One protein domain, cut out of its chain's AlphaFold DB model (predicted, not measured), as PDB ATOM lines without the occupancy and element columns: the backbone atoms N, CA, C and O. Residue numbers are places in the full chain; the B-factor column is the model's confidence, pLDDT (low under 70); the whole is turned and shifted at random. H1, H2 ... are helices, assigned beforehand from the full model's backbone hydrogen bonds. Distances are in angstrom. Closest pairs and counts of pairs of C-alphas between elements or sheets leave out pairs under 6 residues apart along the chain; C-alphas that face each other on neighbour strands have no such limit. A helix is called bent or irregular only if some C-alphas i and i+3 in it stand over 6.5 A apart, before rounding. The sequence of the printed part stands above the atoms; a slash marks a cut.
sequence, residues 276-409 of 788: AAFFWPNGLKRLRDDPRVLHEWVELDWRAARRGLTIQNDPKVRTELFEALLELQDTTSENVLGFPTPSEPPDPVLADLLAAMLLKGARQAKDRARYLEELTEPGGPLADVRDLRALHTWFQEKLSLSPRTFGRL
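This is residues 276 to 409 of the 788 residues of an uncharacterized protein of Actinoplanes friuliensis DSM 7358 (UniProt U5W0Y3). An elongated domain of helices in two halves: in one, both arms of the bent helix H3 pack on H4 while H2, with short H1 beyond it, sits at the end; in the other, looser half, H6 and H7 are each near H5 without clearly touching it and stay apart from each other. H5 lies near the middle, crosswise to H4, and the unnamed stretch 330 to 347 leads from H4 to it. The printed part has 134 residues with seven named helices, H1 to H7 in order, and no named strand; the class is all helix, and the packing is mostly crossed. It is compact, with a radius of gyration of the C-alphas of 15.3 A, and spans 49 by 26 by 23 A.

H1, residues 276 to 279, and H2, residues 283 to 289, only just touch, with 3 pairs of C-alphas within 8 A, only at the corner by their link; the closest C-alphas are those of Ala 277 and Gly 283, 5.0 A apart. H3, residues 292 to 311, was assigned as one helix by its hydrogen bonds but is bent: C-alphas 300 and 303 are 9.1 A apart. Its arms, H3a, residues 292 to 300, and H3b, residues 303 to 311, touch at a steep tilt of 49 degrees, closest at the C-alphas of Val 298 and Ala 305, 5.5 A. H4, residues 315 to 329, touches H3a, closest at His 295 and Ala 324 with C-alphas 5.0 A apart, at a steep tilt of 39 degrees, the same way. H3b and H4 form a helical hairpin at a shallow tilt of 27 degrees, opposite ways, with the C-alphas of Leu 309 and Arg 318 closest, 6.0 A. With residues 316 to 317 alone H4 touches H2; the closest C-alphas, of Arg 288 and Val 317, are 6.1 A apart. H5, residues 348 to 361, is close to H4 but not clearly touching, about perpendicular at 89 degrees, closest at the C-alphas of Thr 319 and Met 357, 7.5 A. H5 is likewise close to H6, residues 365 to 374, with the C-alphas of Leu 358 and Arg 368 closest, 6.9 A, and to H7, residues 385 to 397, with those of Ala 351 and Trp 394 closest, 8.0 A. H6 and H7 are apart. Every O i to N i+4 pair is within hydrogen-bond range in H2, H3a, H4, H5 and H6; H3b has 4 of 5, H7 7 of 9, and H1 is too short for such a pair.

H1 begins at C-alpha 276, (172.165, 163.343, 160.034). H3a is 12.5 A long, H3b 13.0 A, H4 20.5 A, H5 19.9 A, H6 14.3 A and H7 19.3 A. H7 is irregular, with C-alphas 390 and 393 7.3 A apart, and ends at C-alpha 397, (147.662, 174.503, 139.010).

The two C-alphas farthest apart are those of Pro 281 and Arg 404, 49.8 A. The printed part has no cut. The link from H4 to H5 is long, with 18 residues. Mean pLDDT of the printed part is 87.3, and residue 345 is under 70.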
ATOM      1  N   ALA A 276     171.465 162.557 159.010       86.81
ATOM      2  CA  ALA A 276     172.165 163.343 160.034       86.81
ATOM      3  C   ALA A 276     173.230 164.287 159.443       86.81
ATOM      4  O   ALA A 276     173.380 165.418 159.914       86.81
ATOM      5  N   ALA A 277     173.892 163.867 158.361       88.00
ATOM      6  CA  ALA A 277     174.858 164.653 157.602       88.00
ATOM      7  C   ALA A 277     174.329 166.006 157.092       88.00
ATOM      8  O   ALA A 277     175.118 166.931 156.898       88.00
ATOM      9  N   PHE A 278     173.013 166.191 156.935       90.25
ATOM     10  CA  PHE A 278     172.441 167.493 156.564       90.25
ATOM     11  C   PHE A 278     172.671 168.583 157.623       90.25
ATOM     12  O   PHE A 278     172.679 169.765 157.287       90.25
ATOM     13  N   PHE A 279     172.883 168.194 158.883       87.00
ATOM     14  CA  PHE A 279     173.030 169.101 160.026       87.00
ATOM     15  C   PHE A 279     174.483 169.259 160.498       87.00
ATOM     16  O   PHE A 279     174.744 169.956 161.480       87.00
ATOM     17  N   TRP A 280     175.449 168.614 159.838       85.88
ATOM     18  CA  TRP A 280     176.863 168.743 160.195       85.88
ATOM     19  C   TRP A 280     177.446 170.059 159.650       85.88
ATOM     20  O   TRP A 280     177.117 170.419 158.518       85.88
ATOM     21  N   PRO A 281     178.382 170.729 160.359       78.19
ATOM     22  CA  PRO A 281     178.938 172.026 159.945       78.19
ATOM     23  C   PRO A 281     179.470 172.085 158.504       78.19
ATOM     24  O   PRO A 281     179.373 173.123 157.857       78.19
ATOM     25  N   ASN A 282     179.988 170.964 157.989       83.44
ATOM     26  CA  ASN A 282     180.459 170.822 156.608       83.44
ATOM     27  C   ASN A 282     179.650 169.814 155.771       83.44
ATOM     28  O   ASN A 282     179.936 169.654 154.586       83.44
ATOM     29  N   GLY A 283     178.652 169.127 156.333       86.75
ATOM     30  CA  GLY A 283     178.027 167.964 155.688       86.75
ATOM     31  C   GLY A 283     177.352 168.290 154.354       86.75
ATOM     32  O   GLY A 283     177.599 167.613 153.361       86.75
ATOM     33  N   LEU A 284     176.630 169.415 154.270       90.50
ATOM     34  CA  LEU A 284     176.059 169.909 153.007       90.50
ATOM     35  C   LEU A 284     177.120 170.238 151.948       90.50
ATOM     36  O   LEU A 284     176.862 170.103 150.758       90.50
ATOM     37  N   LYS A 285     178.321 170.680 152.339       89.81
ATOM     38  CA  LYS A 285     179.421 170.862 151.383       89.81
ATOM     39  C   LYS A 285     179.879 169.504 150.857       89.81
ATOM     40  O   LYS A 285     179.883 169.303 149.654       89.81
ATOM     41  N   ARG A 286     180.157 168.572 151.765       88.38
ATOM     42  CA  ARG A 286     180.684 167.240 151.456       88.38
ATOM     43  C   ARG A 286     179.720 166.412 150.590       88.38
ATOM     44  O   ARG A 286     180.169 165.792 149.640       88.38
ATOM     45  N   LEU A 287     178.407 166.508 150.820       92.12
ATOM     46  CA  LEU A 287     177.368 165.895 149.972       92.12
ATOM     47  C   LEU A 287     177.256 166.497 148.561       92.12
ATOM     48  O   LEU A 287     176.742 165.845 147.663       92.12
ATOM     49  N   ARG A 288     177.706 167.741 148.354       90.44
ATOM     50  CA  ARG A 288     177.799 168.354 147.012       90.44
ATOM     51  C   ARG A 288     179.106 168.008 146.308       90.44
ATOM     52  O   ARG A 288     179.162 168.100 145.087       90.44
ATOM     53  N   ASP A 289     180.137 167.679 147.081       88.88
ATOM     54  CA  ASP A 289     181.442 167.258 146.576       88.88
ATOM     55  C   ASP A 289     181.435 165.750 146.215       88.88
ATOM     56  O   ASP A 289     182.164 165.347 145.312       88.88
ATOM     57  N   ASP A 290     180.581 164.935 146.856       87.94
ATOM     58  CA  ASP A 290     180.321 163.532 146.494       87.94
ATOM     59  C   ASP A 290     178.818 163.159 146.598       87.94
ATOM     60  O   ASP A 290     178.368 162.677 147.642       87.94
ATOM     61  N   PRO A 291     178.012 163.382 145.541       91.38
ATOM     62  CA  PRO A 291     176.568 163.127 145.567       91.38
ATOM     63  C   PRO A 291     176.191 161.642 145.465       91.38
ATOM     64  O   PRO A 291     175.042 161.298 145.725       91.38
ATOM     65  N   ARG A 292     177.129 160.737 145.140       93.50
ATOM     66  CA  ARG A 292     176.844 159.301 144.914       93.50
ATOM     67  C   ARG A 292     176.174 158.625 146.111       93.50
ATOM     68  O   ARG A 292     175.258 157.831 145.924       93.50
ATOM     69  N   VAL A 293     176.541 159.024 147.329       94.06
ATOM     70  CA  VAL A 293     175.917 158.535 148.570       94.06
ATOM     71  C   VAL A 293     174.411 158.845 148.654       94.06
ATOM     72  O   VAL A 293     173.673 158.137 149.332       94.06
ATOM     73  N   LEU A 294     173.923 159.875 147.950       95.56
ATOM     74  CA  LEU A 294     172.493 160.190 147.863       95.56
ATOM     75  C   LEU A 294     171.756 159.200 146.949       95.56
ATOM     76  O   LEU A 294     170.642 158.804 147.287       95.56
ATOM     77  N   HIS A 295     172.379 158.763 145.846       94.94
ATOM     78  CA  HIS A 295     171.828 157.717 144.972       94.94
ATOM     79  C   HIS A 295     171.818 156.366 145.699       94.94
ATOM     80  O   HIS A 295     170.768 155.733 145.786       94.94
ATOM     81  N   GLU A 296     172.930 155.981 146.335       94.81
ATOM     82  CA  GLU A 296     173.002 154.768 147.168       94.81
ATOM     83  C   GLU A 296     171.946 154.777 148.293       94.81
ATOM     84  O   GLU A 296     171.322 153.755 148.583       94.81
ATOM     85  N   TRP A 297     171.693 155.936 148.918       95.62
ATOM     86  CA  TRP A 297     170.653 156.066 149.942       95.62
ATOM     87  C   TRP A 297     169.236 155.904 149.384       95.62
ATOM     88  O   TRP A 297     168.394 155.298 150.047       95.62
ATOM     89  N   VAL A 298     168.971 156.400 148.172       96.25
ATOM     90  CA  VAL A 298     167.692 156.191 147.483       96.25
ATOM     91  C   VAL A 298     167.485 154.718 147.130       96.25
ATOM     92  O   VAL A 298     166.406 154.194 147.395       96.25
ATOM     93  N   GLU A 299     168.501 154.032 146.600       93.25
ATOM     94  CA  GLU A 299     168.412 152.599 146.289       93.25
ATOM     95  C   GLU A 299     168.159 151.740 147.544       93.25
ATOM     96  O   GLU A 299     167.411 150.760 147.482       93.25
ATOM     97  N   LEU A 300     168.746 152.108 148.690       93.75
ATOM     98  CA  LEU A 300     168.641 151.353 149.947       93.75
ATOM     99  C   LEU A 300     167.383 151.673 150.779       93.75
ATOM    100  O   LEU A 300     166.763 150.755 151.316       93.75
ATOM    101  N   ASP A 301     166.996 152.947 150.912       94.31
ATOM    102  CA  ASP A 301     165.762 153.374 151.595       94.31
ATOM    103  C   ASP A 301     165.181 154.648 150.959       94.31
ATOM    104  O   ASP A 301     165.230 155.755 151.514       94.31
ATOM    105  N   TRP A 302     164.538 154.472 149.802       93.56
ATOM    106  CA  TRP A 302     163.830 155.540 149.095       93.56
ATOM    107  C   TRP A 302     162.803 156.277 149.970       93.56
ATOM    108  O   TRP A 302     162.562 157.470 149.779       93.56
ATOM    109  N   ARG A 303     162.211 155.609 150.976       92.56
ATOM    110  CA  ARG A 303     161.224 156.221 151.881       92.56
ATOM    111  C   ARG A 303     161.902 157.192 152.847       92.56
ATOM    112  O   ARG A 303     161.337 158.251 153.131       92.56
ATOM    113  N   ALA A 304     163.092 156.867 153.356       92.62
ATOM    114  CA  ALA A 304     163.913 157.801 154.125       92.62
ATOM    115  C   ALA A 304     164.461 158.933 153.253       92.62
ATOM    116  O   ALA A 304     164.362 160.089 153.665       92.62
ATOM    117  N   ALA A 305     164.928 158.630 152.042       93.19
ATOM    118  CA  ALA A 305     165.391 159.630 151.086       93.19
ATOM    119  C   ALA A 305     164.296 160.657 150.731       93.19
ATOM    120  O   ALA A 305     164.525 161.864 150.832       93.19
ATOM    121  N   ARG A 306     163.063 160.208 150.448       90.75
ATOM    122  CA  ARG A 306     161.895 161.079 150.200       90.75
ATOM    123  C   ARG A 306     161.563 161.982 151.392       90.75
ATOM    124  O   ARG A 306     161.225 163.145 151.199       90.75
ATOM    125  N   ARG A 307     161.704 161.493 152.633       89.69
ATOM    126  CA  ARG A 307     161.601 162.341 153.842       89.69
ATOM    127  C   ARG A 307     162.779 163.317 153.951       89.69
ATOM    128  O   ARG A 307     162.591 164.461 154.342       89.69
ATOM    129  N   GLY A 308     163.986 162.901 153.575       89.00
ATOM    130  CA  GLY A 308     165.157 163.775 153.501       89.00
ATOM    131  C   GLY A 308     164.967 164.948 152.536       89.00
ATOM    132  O   GLY A 308     165.363 166.068 152.851       89.00
ATOM    133  N   LEU A 309     164.300 164.710 151.406       89.19
ATOM    134  CA  LEU A 309     164.002 165.711 150.382       89.19
ATOM    135  C   LEU A 309     163.139 166.875 150.908       89.19
ATOM    136  O   LEU A 309     163.389 168.023 150.538       89.19
ATOM    137  N   THR A 310     162.174 166.611 151.801       84.75
ATOM    138  CA  THR A 310     161.333 167.665 152.409       84.75
ATOM    139  C   THR A 310     162.065 168.473 153.487       84.75
ATOM    140  O   THR A 310     161.713 169.624 153.736       84.75
ATOM    141  N   ILE A 311     163.107 167.900 154.097       86.81
ATOM    142  CA  ILE A 311     163.927 168.531 155.147       86.81
ATOM    143  C   ILE A 311     165.083 169.350 154.545       86.81
ATOM    144  O   ILE A 311     165.468 170.392 155.083       86.81
ATOM    145  N   GLN A 312     165.661 168.885 153.434       85.81
ATOM    146  CA  GLN A 312     166.833 169.491 152.808       85.81
ATOM    147  C   GLN A 312     166.508 170.850 152.179       85.81
ATOM    148  O   GLN A 312     165.594 170.943 151.364       85.81
ATOM    149  N   ASN A 313     167.305 171.882 152.473       85.06
ATOM    150  CA  ASN A 313     167.176 173.233 151.906       85.06
ATOM    151  C   ASN A 313     168.294 173.640 150.928       85.06
ATOM    152  O   ASN A 313     168.107 174.610 150.194       85.06
ATOM    153  N   ASP A 314     169.424 172.926 150.865       90.50
ATOM    154  CA  ASP A 314     170.456 173.184 149.852       90.50
ATOM    155  C   ASP A 314     169.947 172.799 148.444       90.50
ATOM    156  O   ASP A 314     169.587 171.637 148.223       90.50
ATOM    157  N   PRO A 315     169.925 173.729 147.464       88.06
ATOM    158  CA  PRO A 315     169.361 173.458 146.143       88.06
ATOM    159  C   PRO A 315     170.110 172.408 145.323       88.06
ATOM    160  O   PRO A 315     169.491 171.810 144.445       88.06
ATOM    161  N   LYS A 316     171.414 172.194 145.554       90.06
ATOM    162  CA  LYS A 316     172.175 171.149 144.859       90.06
ATOM    163  C   LYS A 316     171.834 169.794 145.452       90.06
ATOM    164  O   LYS A 316     171.274 168.983 144.734       90.06
ATOM    165  N   VAL A 317     172.034 169.600 146.760       92.75
ATOM    166  CA  VAL A 317     171.731 168.318 147.436       92.75
ATOM    167  C   VAL A 317     170.279 167.891 147.193       92.75
ATOM    168  O   VAL A 317     170.011 166.720 146.955       92.75
ATOM    169  N   ARG A 318     169.338 168.845 147.188       90.88
ATOM    170  CA  ARG A 318     167.926 168.592 146.865       90.88
ATOM    171  C   ARG A 318     167.693 168.201 145.394       90.88
ATOM    172  O   ARG A 318     166.784 167.426 145.132       90.88
ATOM    173  N   THR A 319     168.478 168.733 144.452       89.19
ATOM    174  CA  THR A 319     168.395 168.354 143.028       89.19
ATOM    175  C   THR A 319     168.939 166.941 142.820       89.19
ATOM    176  O   THR A 319     168.207 166.117 142.294       89.19
ATOM    177  N   GLU A 320     170.145 166.639 143.314       93.00
ATOM    178  CA  GLU A 320     170.766 165.304 143.204       93.00
ATOM    179  C   GLU A 320     169.864 164.224 143.838       93.00
ATOM    180  O   GLU A 320     169.580 163.196 143.236       93.00
ATOM    181  N   LEU A 321     169.314 164.494 145.032       93.12
ATOM    182  CA  LEU A 321     168.400 163.576 145.720       93.12
ATOM    183  C   LEU A 321     167.078 163.358 144.959       93.12
ATOM    184  O   LEU A 321     166.478 162.294 145.069       93.12
ATOM    185  N   PHE A 322     166.609 164.354 144.201       90.94
ATOM    186  CA  PHE A 322     165.447 164.196 143.326       90.94
ATOM    187  C   PHE A 322     165.786 163.436 142.046       90.94
ATOM    188  O   PHE A 322     164.996 162.595 141.640       90.94
ATOM    189  N   GLU A 323     166.940 163.701 141.434       90.88
ATOM    190  CA  GLU A 323     167.412 162.987 140.243       90.88
ATOM    191  C   GLU A 323     167.612 161.494 140.562       90.88
ATOM    192  O   GLU A 323     167.082 160.654 139.845       90.88
ATOM    193  N   ALA A 324     168.180 161.154 141.722       93.69
ATOM    194  CA  ALA A 324     168.224 159.780 142.228       93.69
ATOM    195  C   ALA A 324     166.830 159.141 142.429       93.69
ATOM    196  O   ALA A 324     166.606 157.984 142.068       93.69
ATOM    197  N   LEU A 325     165.864 159.875 143.000       93.44
ATOM    198  CA  LEU A 325     164.482 159.388 143.162       93.44
ATOM    199  C   LEU A 325     163.750 159.234 141.815       93.44
ATOM    200  O   LEU A 325     162.879 158.374 141.703       93.44
ATOM    201  N   LEU A 326     164.102 160.045 140.814       90.62
ATOM    202  CA  LEU A 326     163.594 159.986 139.441       90.62
ATOM    203  C   LEU A 326     164.144 158.749 138.712       90.62
ATOM    204  O   LEU A 326     163.368 157.962 138.181       90.62
ATOM    205  N   GLU A 327     165.460 158.526 138.778       91.62
ATOM    206  CA  GLU A 327     166.126 157.324 138.255       91.62
ATOM    207  C   GLU A 327     165.527 156.043 138.847       91.62
ATOM    208  O   GLU A 327     165.228 155.097 138.118       91.62
ATOM    209  N   LEU A 328     165.290 156.016 140.166       93.31
ATOM    210  CA  LEU A 328     164.629 154.879 140.799       93.31
ATOM    211  C   LEU A 328     163.180 154.733 140.313       93.31
ATOM    212  O   LEU A 328     162.766 153.614 140.005       93.31
ATOM    213  N   GLN A 329     162.425 155.835 140.206       91.25
ATOM    214  CA  GLN A 329     161.035 155.828 139.741       91.25
ATOM    215  C   GLN A 329     160.887 155.215 138.345       91.25
ATOM    216  O   GLN A 329     159.965 154.430 138.132       91.25
ATOM    217  N   ASP A 330     161.803 155.514 137.428       87.06
ATOM    218  CA  ASP A 330     161.772 155.012 136.051       87.06
ATOM    219  C   ASP A 330     162.066 153.493 135.957       87.06
ATOM    220  O   ASP A 330     161.859 152.873 134.913       87.06
ATOM    221  N   THR A 331     162.512 152.862 137.054       87.75
ATOM    222  CA  THR A 331     162.790 151.413 137.142       87.75
ATOM    223  C   THR A 331     161.786 150.620 137.988       87.75
ATOM    224  O   THR A 331     161.926 149.400 138.112       87.75
ATOM    225  N   THR A 332     160.768 151.270 138.566       87.81
ATOM    226  CA  THR A 332     159.820 150.637 139.500       87.81
ATOM    227  C   THR A 332     158.371 151.069 139.283       87.81
ATOM    228  O   THR A 332     158.077 152.191 138.881       87.81
ATOM    229  N   SER A 333     157.442 150.173 139.614       86.94
ATOM    230  CA  SER A 333     156.005 150.455 139.648       86.94
ATOM    231  C   SER A 333     155.538 151.100 140.962       86.94
ATOM    232  O   SER A 333     154.398 151.551 141.048       86.94
ATOM    233  N   GLU A 334     156.388 151.162 141.998       88.19
ATOM    234  CA  GLU A 334     156.067 151.893 143.234       88.19
ATOM    235  C   GLU A 334     156.068 153.414 142.988       88.19
ATOM    236  O   GLU A 334     156.922 153.937 142.278       88.19
ATOM    237  N   ASN A 335     155.158 154.153 143.628       87.62
ATOM    238  CA  ASN A 335     155.122 155.621 143.606       87.62
ATOM    239  C   ASN A 335     156.212 156.218 144.529       87.62
ATOM    240  O   ASN A 335     155.939 156.749 145.614       87.62
ATOM    241  N   VAL A 336     157.467 156.085 144.096       90.44
ATOM    242  CA  VAL A 336     158.674 156.546 144.796       90.44
ATOM    243  C   VAL A 336     158.663 158.060 144.960       90.44
ATOM    244  O   VAL A 336     158.906 158.557 146.062       90.44
ATOM    245  N   LEU A 337     158.309 158.800 143.902       88.31
ATOM    246  CA  LEU A 337     158.260 160.265 143.948       88.31
ATOM    247  C   LEU A 337     157.215 160.796 144.942       88.31
ATOM    248  O   LEU A 337     157.391 161.887 145.479       88.31
ATOM    249  N   GLY A 338     156.172 160.022 145.258       86.69
ATOM    250  CA  GLY A 338     155.110 160.446 146.170       86.69
ATOM    251  C   GLY A 338     154.108 161.395 145.521       86.69
ATOM    252  O   GLY A 338     153.684 162.369 146.143       86.69
ATOM    253  N   PHE A 339     153.726 161.113 144.273       86.00
ATOM    254  CA  PHE A 339     152.575 161.754 143.642       86.00
ATOM    255  C   PHE A 339     151.311 161.539 144.495       86.00
ATOM    256  O   PHE A 339     151.091 160.418 144.955       86.00
ATOM    257  N   PRO A 340     150.466 162.563 144.700       81.44
ATOM    258  CA  PRO A 340     149.191 162.415 145.403       81.44
ATOM    259  C   PRO A 340     148.297 161.297 144.843       81.44
ATOM    260  O   PRO A 340     148.091 161.218 143.632       81.44
ATOM    261  N   THR A 341     147.705 160.490 145.725       82.75
ATOM    262  CA  THR A 341     146.732 159.434 145.385       82.75
ATOM    263  C   THR A 341     145.431 159.628 146.184       82.75
ATOM    264  O   THR A 341     145.387 160.434 147.114       82.75
ATOM    265  N   PRO A 342     144.324 158.927 145.875       76.81
ATOM    266  CA  PRO A 342     143.094 159.001 146.665       76.81
ATOM    267  C   PRO A 342     143.235 158.412 148.076       76.81
ATOM    268  O   PRO A 342     142.413 158.713 148.939       76.81
ATOM    269  N   SER A 343     144.220 157.533 148.294       76.31
ATOM    270  CA  SER A 343     144.478 156.854 149.569       76.31
ATOM    271  C   SER A 343     145.527 157.557 150.435       76.31
ATOM    272  O   SER A 343     145.435 157.471 151.659       76.31
ATOM    273  N   GLU A 344     146.493 158.260 149.835       75.38
ATOM    274  CA  GLU A 344     147.500 159.055 150.544       75.38
ATOM    275  C   GLU A 344     147.261 160.555 150.291       75.38
ATOM    276  O   GLU A 344     147.443 161.019 149.162       75.38
ATOM    277  N   PRO A 345     146.852 161.341 151.310       68.88
ATOM    278  CA  PRO A 345     146.580 162.761 151.121       68.88
ATOM    279  C   PRO A 345     147.847 163.504 150.661       68.88
ATOM    280  O   PRO A 345     148.941 163.195 151.141       68.88
ATOM    281  N   PRO A 346     147.722 164.504 149.768       70.94
ATOM    282  CA  PRO A 346     148.867 165.244 149.250       70.94
ATOM    283  C   PRO A 346     149.635 165.936 150.380       70.94
ATOM    284  O   PRO A 346     149.086 166.806 151.056       70.94
ATOM    285  N   ASP A 347     150.922 165.618 150.530       80.81
ATOM    286  CA  ASP A 347     151.857 166.491 151.241       80.81
ATOM    287  C   ASP A 347     152.061 167.746 150.368       80.81
ATOM    288  O   ASP A 347     152.627 167.636 149.274       80.81
ATOM    289  N   PRO A 348     151.592 168.937 150.791       81.62
ATOM    290  CA  PRO A 348     151.647 170.134 149.960       81.62
ATOM    291  C   PRO A 348     153.081 170.629 149.744       81.62
ATOM    292  O   PRO A 348     153.366 171.223 148.707       81.62
ATOM    293  N   VAL A 349     153.992 170.372 150.691       83.25
ATOM    294  CA  VAL A 349     155.403 170.761 150.579       83.25
ATOM    295  C   VAL A 349     156.094 169.883 149.544       83.25
ATOM    296  O   VAL A 349     156.780 170.404 148.666       83.25
ATOM    297  N   LEU A 350     155.874 168.566 149.600       83.38
ATOM    298  CA  LEU A 350     156.405 167.640 148.600       83.38
ATOM    299  C   LEU A 350     155.794 167.901 147.214       83.38
ATOM    300  O   LEU A 350     156.530 167.981 146.236       83.38
ATOM    301  N   ALA A 351     154.476 168.101 147.120       85.00
ATOM    302  CA  ALA A 351     153.785 168.356 145.856       85.00
ATOM    303  C   ALA A 351     154.256 169.649 145.163       85.00
ATOM    304  O   ALA A 351     154.413 169.667 143.937       85.00
ATOM    305  N   ASP A 352     154.520 170.716 145.923       87.69
ATOM    306  CA  ASP A 352     155.078 171.965 145.390       87.69
ATOM    307  C   ASP A 352     156.548 171.811 144.992       87.69
ATOM    308  O   ASP A 352     156.984 172.364 143.978       87.69
ATOM    309  N   LEU A 353     157.309 171.016 145.745       85.62
ATOM    310  CA  LEU A 353     158.710 170.746 145.452       85.62
ATOM    311  C   LEU A 353     158.889 169.895 144.188       85.62
ATOM    312  O   LEU A 353     159.678 170.262 143.317       85.62
ATOM    313  N   LEU A 354     158.126 168.805 144.054       86.50
ATOM    314  CA  LEU A 354     158.077 167.970 142.851       86.50
ATOM    315  C   LEU A 354     157.725 168.817 141.624       86.50
ATOM    316  O   LEU A 354     158.411 168.746 140.606       86.50
ATOM    317  N   ALA A 355     156.708 169.679 141.733       88.88
ATOM    318  CA  ALA A 355     156.328 170.573 140.647       88.88
ATOM    319  C   ALA A 355     157.455 171.549 140.272       88.88
ATOM    320  O   ALA A 355     157.779 171.687 139.091       88.88
ATOM    321  N   ALA A 356     158.101 172.183 141.255       88.81
ATOM    322  CA  ALA A 356     159.212 173.101 141.014       88.81
ATOM    323  C   ALA A 356     160.406 172.414 140.323       88.81
ATOM    324  O   ALA A 356     161.041 173.007 139.447       88.81
ATOM    325  N   MET A 357     160.705 171.161 140.678       85.06
ATOM    326  CA  MET A 357     161.807 170.397 140.084       85.06
ATOM    327  C   MET A 357     161.463 169.868 138.685       85.06
ATOM    328  O   MET A 357     162.274 170.024 137.772       85.06
ATOM    329  N   LEU A 358     160.238 169.383 138.455       85.38
ATOM    330  CA  LEU A 358     159.753 169.023 137.114       85.38
ATOM    331  C   LEU A 358     159.713 170.234 136.165       85.38
ATOM    332  O   LEU A 358     160.083 170.115 135.000       85.38
ATOM    333  N   LEU A 359     159.327 171.421 136.651       87.69
ATOM    334  CA  LEU A 359     159.385 172.673 135.882       87.69
ATOM    335  C   LEU A 359     160.826 173.102 135.546       87.69
ATOM    336  O   LEU A 359     161.058 173.699 134.491       87.69
ATOM    337  N   LYS A 360     161.789 172.803 136.427       82.88
ATOM    338  CA  LYS A 360     163.219 173.090 136.236       82.88
ATOM    339  C   LYS A 360     163.857 172.145 135.206       82.88
ATOM    340  O   LYS A 360     164.582 172.630 134.336       82.88
ATOM    341  N   GLY A 361     163.581 170.840 135.301       72.38
ATOM    342  CA  GLY A 361     164.110 169.807 134.400       72.38
ATOM    343  C   GLY A 361     163.446 169.816 133.020       72.38
ATOM    344  O   GLY A 361     164.120 169.932 131.999       72.38
ATOM    345  N   ALA A 362     162.113 169.793 132.979       79.19
ATOM    346  CA  ALA A 362     161.317 169.761 131.754       79.19
ATOM    347  C   ALA A 362     160.635 171.122 131.519       79.19
ATOM    348  O   ALA A 362     159.493 171.374 131.916       79.19
ATOM    349  N   ARG A 363     161.357 172.037 130.856       75.69
ATOM    350  CA  ARG A 363     160.911 173.431 130.668       75.69
ATOM    351  C   ARG A 363     159.623 173.556 129.847       75.69
ATOM    352  O   ARG A 363     158.796 174.419 130.154       75.69
ATOM    353  N   GLN A 364     159.407 172.715 128.832       87.50
ATOM    354  CA  GLN A 364     158.184 172.772 128.025       87.50
ATOM    355  C   GLN A 364     157.064 171.920 128.630       87.50
ATOM    356  O   GLN A 364     157.290 170.828 129.147       87.50
ATOM    357  N   ALA A 365     155.821 172.394 128.507       87.12
ATOM    358  CA  ALA A 365     154.644 171.654 128.966       87.12
ATOM    359  C   ALA A 365     154.495 170.286 128.277       87.12
ATOM    360  O   ALA A 365     154.021 169.341 128.896       87.12
ATOM    361  N   LYS A 366     154.941 170.167 127.017       89.00
ATOM    362  CA  LYS A 366     154.916 168.910 126.263       89.00
ATOM    363  C   LYS A 366     155.863 167.856 126.845       89.00
ATOM    364  O   LYS A 366     155.487 166.693 126.894       89.00
ATOM    365  N   ASP A 367     157.041 168.265 127.309       88.75
ATOM    366  CA  ASP A 367     158.037 167.352 127.881       88.75
ATOM    367  C   ASP A 367     157.549 166.819 129.237       88.75
ATOM    368  O   ASP A 367     157.568 165.615 129.473       88.75
ATOM    369  N   ARG A 368     156.988 167.703 130.081       89.31
ATOM    370  CA  ARG A 368     156.328 167.316 131.344       89.31
ATOM    371  C   ARG A 368     155.148 166.379 131.121       89.31
ATOM    372  O   ARG A 368     155.011 165.396 131.838       89.31
ATOM    373  N   ALA A 369     154.298 166.691 130.142       90.31
ATOM    374  CA  ALA A 369     153.151 165.853 129.823       90.31
ATOM    375  C   ALA A 369     153.585 164.472 129.324       90.31
ATOM    376  O   ALA A 369     153.018 163.483 129.759       90.31
ATOM    377  N   ARG A 370     154.618 164.403 128.473       89.94
ATOM    378  CA  ARG A 370     155.174 163.138 127.987       89.94
ATOM    379  C   ARG A 370     155.697 162.268 129.133       89.94
ATOM    380  O   ARG A 370     155.309 161.111 129.198       89.94
ATOM    381  N   TYR A 371     156.512 162.828 130.029       88.62
ATOM    382  CA  TYR A 371     157.026 162.090 131.188       88.62
ATOM    383  C   TYR A 371     155.886 161.530 132.054       88.62
ATOM    384  O   TYR A 371     155.869 160.355 132.399       88.62
ATOM    385  N   LEU A 372     154.871 162.351 132.343       90.19
ATOM    386  CA  LEU A 372     153.702 161.896 133.097       90.19
ATOM    387  C   LEU A 372     152.873 160.851 132.337       90.19
ATOM    388  O   LEU A 372     152.359 159.944 132.977       90.19
ATOM    389  N   GLU A 373     152.743 160.956 131.008       89.56
ATOM    390  CA  GLU A 373     152.069 159.947 130.175       89.56
ATOM    391  C   GLU A 373     152.803 158.599 130.233       89.56
ATOM    392  O   GLU A 373     152.139 157.572 130.365       89.56
ATOM    393  N   GLU A 374     154.139 158.596 130.219       88.94
ATOM    394  CA  GLU A 374     154.971 157.391 130.376       88.94
ATOM    395  C   GLU A 374     154.730 156.727 131.757       88.94
ATOM    396  O   GLU A 374     154.566 155.511 131.837       88.94
ATOM    397  N   LEU A 375     154.532 157.507 132.833       88.75
ATOM    398  CA  LEU A 375     154.127 156.983 134.153       88.75
ATOM    399  C   LEU A 375     152.683 156.435 134.223       88.75
ATOM    400  O   LEU A 375     152.337 155.765 135.204       88.75
ATOM    401  N   THR A 376     151.834 156.719 133.224       88.06
ATOM    402  CA  THR A 376     150.453 156.193 133.133       88.06
ATOM    403  C   THR A 376     150.343 154.868 132.376       88.06
ATOM    404  O   THR A 376     149.254 154.294 132.308       88.06
ATOM    405  N   GLU A 377     151.437 154.381 131.780       86.75
ATOM    406  CA  GLU A 377     151.421 153.133 131.015       86.75
ATOM    407  C   GLU A 377     151.098 151.911 131.904       86.75
ATOM    408  O   GLU A 377     151.282 151.957 133.125       86.75
ATOM    409  N   PRO A 378     150.582 150.798 131.340       83.19
ATOM    410  CA  PRO A 378     150.175 149.635 132.126       83.19
ATOM    411  C   PRO A 378     151.307 149.077 133.001       83.19
ATOM    412  O   PRO A 378     152.295 148.550 132.496       83.19
ATOM    413  N   GLY A 379     151.128 149.152 134.322       80.06
ATOM    414  CA  GLY A 379     152.134 148.749 135.312       80.06
ATOM    415  C   GLY A 379     152.990 149.895 135.863       80.06
ATOM    416  O   GLY A 379     153.752 149.657 136.795       80.06
ATOM    417  N   GLY A 380     152.847 151.119 135.347       85.69
ATOM    418  CA  GLY A 380     153.452 152.328 135.906       85.69
ATOM    419  C   GLY A 380     152.798 152.792 137.219       85.69
ATOM    420  O   GLY A 380     151.694 152.353 137.563       85.69
ATOM    421  N   PRO A 381     153.448 153.712 137.958       85.88
ATOM    422  CA  PRO A 381     153.006 154.161 139.282       85.88
ATOM    423  C   PRO A 381     151.703 154.974 139.261       85.88
ATOM    424  O   PRO A 381     151.100 155.162 140.313       85.88
ATOM    425  N   LEU A 382     151.278 155.467 138.090       86.62
ATOM    426  CA  LEU A 382     150.040 156.228 137.885       86.62
ATOM    427  C   LEU A 382     149.083 155.522 136.905       86.62
ATOM    428  O   LEU A 382     148.270 156.170 136.243       86.62
ATOM    429  N   ALA A 383     149.179 154.193 136.795       86.06
ATOM    430  CA  ALA A 383     148.337 153.394 135.907       86.06
ATOM    431  C   ALA A 383     146.859 153.307 136.352       86.06
ATOM    432  O   ALA A 383     145.991 153.021 135.522       86.06
ATOM    433  N   ASP A 384     146.529 153.547 137.633       86.06
ATOM    434  CA  ASP A 384     145.126 153.636 138.061       86.06
ATOM    435  C   ASP A 384     144.531 155.001 137.665       86.06
ATOM    436  O   ASP A 384     144.958 156.077 138.088       86.06
ATOM    437  N   VAL A 385     143.443 154.942 136.898       83.62
ATOM    438  CA  VAL A 385     142.586 156.080 136.538       83.62
ATOM    439  C   VAL A 385     142.128 156.885 137.767       83.62
ATOM    440  O   VAL A 385     141.822 158.074 137.649       83.62
ATOM    441  N   ARG A 386     142.052 156.268 138.951       84.19
ATOM    442  CA  ARG A 386     141.734 156.938 140.221       84.19
ATOM    443  C   ARG A 386     142.854 157.872 140.685       84.19
ATOM    444  O   ARG A 386     142.535 158.976 141.129       84.19
ATOM    445  N   ASP A 387     144.115 157.483 140.521       85.19
ATOM    446  CA  ASP A 387     145.279 158.299 140.890       85.19
ATOM    447  C   ASP A 387     145.400 159.511 139.964       85.19
ATOM    448  O   ASP A 387     145.459 160.653 140.425       85.19
ATOM    449  N   LEU A 388     145.257 159.299 138.652       86.38
ATOM    450  CA  LEU A 388     145.211 160.390 137.669       86.38
ATOM    451  C   LEU A 388     144.118 161.418 137.983       86.38
ATOM    452  O   LEU A 388     144.350 162.625 137.898       86.38
ATOM    453  N   ARG A 389     142.937 160.961 138.422       83.81
ATOM    454  CA  ARG A 389     141.837 161.848 138.828       83.81
ATOM    455  C   ARG A 389     142.145 162.661 140.084       83.81
ATOM    456  O   ARG A 389     141.694 163.803 140.152       83.81
ATOM    457  N   ALA A 390     142.894 162.115 141.045       84.19
ATOM    458  CA  ALA A 390     143.368 162.870 142.210       84.19
ATOM    459  C   ALA A 390     144.386 163.954 141.805       84.19
ATOM    460  O   ALA A 390     144.376 165.057 142.350       84.19
ATOM    461  N   LEU A 391     145.206 163.674 140.788       88.06
ATOM    462  CA  LEU A 391     146.240 164.580 140.283       88.06
ATOM    463  C   LEU A 391     145.728 165.693 139.359       88.06
ATOM    464  O   LEU A 391     146.459 166.657 139.131       88.06
ATOM    465  N   HIS A 392     144.488 165.624 138.860       87.88
ATOM    466  CA  HIS A 392     143.938 166.601 137.907       87.88
ATOM    467  C   HIS A 392     144.152 168.070 138.321       87.88
ATOM    468  O   HIS A 392     144.558 168.883 137.493       87.88
ATOM    469  N   THR A 393     143.881 168.428 139.580       85.88
ATOM    470  CA  THR A 393     144.058 169.806 140.073       85.88
ATOM    471  C   THR A 393     145.536 170.190 140.118       85.88
ATOM    472  O   THR A 393     145.912 171.264 139.655       85.88
ATOM    473  N   TRP A 394     146.399 169.282 140.585       89.56
ATOM    474  CA  TRP A 394     147.845 169.499 140.663       89.56
ATOM    475  C   TRP A 394     148.485 169.668 139.272       89.56
ATOM    476  O   TRP A 394     149.256 170.605 139.054       89.56
ATOM    477  N   PHE A 395     148.093 168.852 138.288       90.88
ATOM    478  CA  PHE A 395     148.522 169.000 136.892       90.88
ATOM    479  C   PHE A 395     148.148 170.375 136.299       90.88
ATOM    480  O   PHE A 395     148.951 170.965 135.567       90.88
ATOM    481  N   GLN A 396     146.960 170.907 136.618       90.19
ATOM    482  CA  GLN A 396     146.511 172.223 136.141       90.19
ATOM    483  C   GLN A 396     147.229 173.368 136.860       90.19
ATOM    484  O   GLN A 396     147.805 174.232 136.200       90.19
ATOM    485  N   GLU A 397     147.205 173.375 138.192       90.00
ATOM    486  CA  GLU A 397     147.662 174.503 139.010       90.00
ATOM    487  C   GLU A 397     149.185 174.576 139.148       90.00
ATOM    488  O   GLU A 397     149.745 175.671 139.172       90.00
ATOM    489  N   LYS A 398     149.865 173.426 139.247       89.62
ATOM    490  CA  LYS A 398     151.301 173.362 139.561       89.62
ATOM    491  C   LYS A 398     152.177 173.090 138.339       89.62
ATOM    492  O   LYS A 398     153.312 173.552 138.309       89.62
ATOM    493  N   LEU A 399     151.671 172.394 137.312       90.00
ATOM    494  CA  LEU A 399     152.434 172.086 136.084       90.00
ATOM    495  C   LEU A 399     151.952 172.822 134.817       90.00
ATOM    496  O   LEU A 399     152.619 172.743 133.773       90.00
ATOM    497  N   SER A 400     150.829 173.545 134.903       90.56
ATOM    498  CA  SER A 400     150.170 174.256 133.796       90.56
ATOM    499  C   SER A 400     149.768 173.355 132.617       90.56
ATOM    500  O   SER A 400     149.803 173.774 131.456       90.56
ATOM    501  N   LEU A 401     149.396 172.100 132.889       90.62
ATOM    502  CA  LEU A 401     148.970 171.137 131.872       90.62
ATOM    503  C   LEU A 401     147.451 171.211 131.700       90.62
ATOM    504  O   LEU A 401     146.712 170.829 132.597       90.62
ATOM    505  N   SER A 402     146.949 171.688 130.556       86.38
ATOM    506  CA  SER A 402     145.497 171.825 130.356       86.38
ATOM    507  C   SER A 402     144.836 170.534 129.827       86.38
ATOM    508  O   SER A 402     145.392 169.908 128.916       86.38
ATOM    509  N   PRO A 403     143.601 170.190 130.258       82.38
ATOM    510  CA  PRO A 403     142.828 169.083 129.677       82.38
ATOM    511  C   PRO A 403     142.517 169.237 128.185       82.38
ATOM    512  O   PRO A 403     142.205 168.257 127.516       82.38
ATOM    513  N   ARG A 404     142.582 170.464 127.647       78.38
ATOM    514  CA  ARG A 404     142.390 170.732 126.211       78.38
ATOM    515  C   ARG A 404     143.623 170.378 125.378       78.38
ATOM    516  O   ARG A 404     143.495 170.190 124.175       78.38
ATOM    517  N   THR A 405     144.802 170.344 126.000       82.44
ATOM    518  CA  THR A 405     146.093 170.126 125.329       82.44
ATOM    519  C   THR A 405     146.615 168.708 125.550       82.44
ATOM    520  O   THR A 405     147.190 168.133 124.634       82.44
ATOM    521  N   PHE A 406     146.392 168.138 126.739       85.69
ATOM    522  CA  PHE A 406     146.998 166.879 127.190       85.69
ATOM    523  C   PHE A 406     145.931 165.876 127.653       85.69
ATOM    524  O   PHE A 406     145.940 165.423 128.792       85.69
ATOM    525  N   GLY A 407     144.962 165.566 126.783       78.25
ATOM    526  CA  GLY A 407     143.758 164.800 127.149       78.25
ATOM    527  C   GLY A 407     144.012 163.425 127.787       78.25
ATOM    528  O   GLY A 407     143.200 162.985 128.595       78.25
ATOM    529  N   ARG A 408     145.151 162.782 127.496       80.75
ATOM    530  CA  ARG A 408     145.551 161.486 128.078       80.75
ATOM    531  C   ARG A 408     145.730 161.532 129.598       80.75
ATOM    532  O   ARG A 408     145.299 160.611 130.278       80.75
ATOM    533  N   LEU A 409     146.261 162.636 130.129       85.44
ATOM    534  CA  LEU A 409     146.423 162.864 131.573       85.44
ATOM    535  C   LEU A 409     145.107 163.209 132.290       85.44
ATOM    536  O   LEU A 409     145.094 163.375 133.507       85.44
TER     537      LEU A 409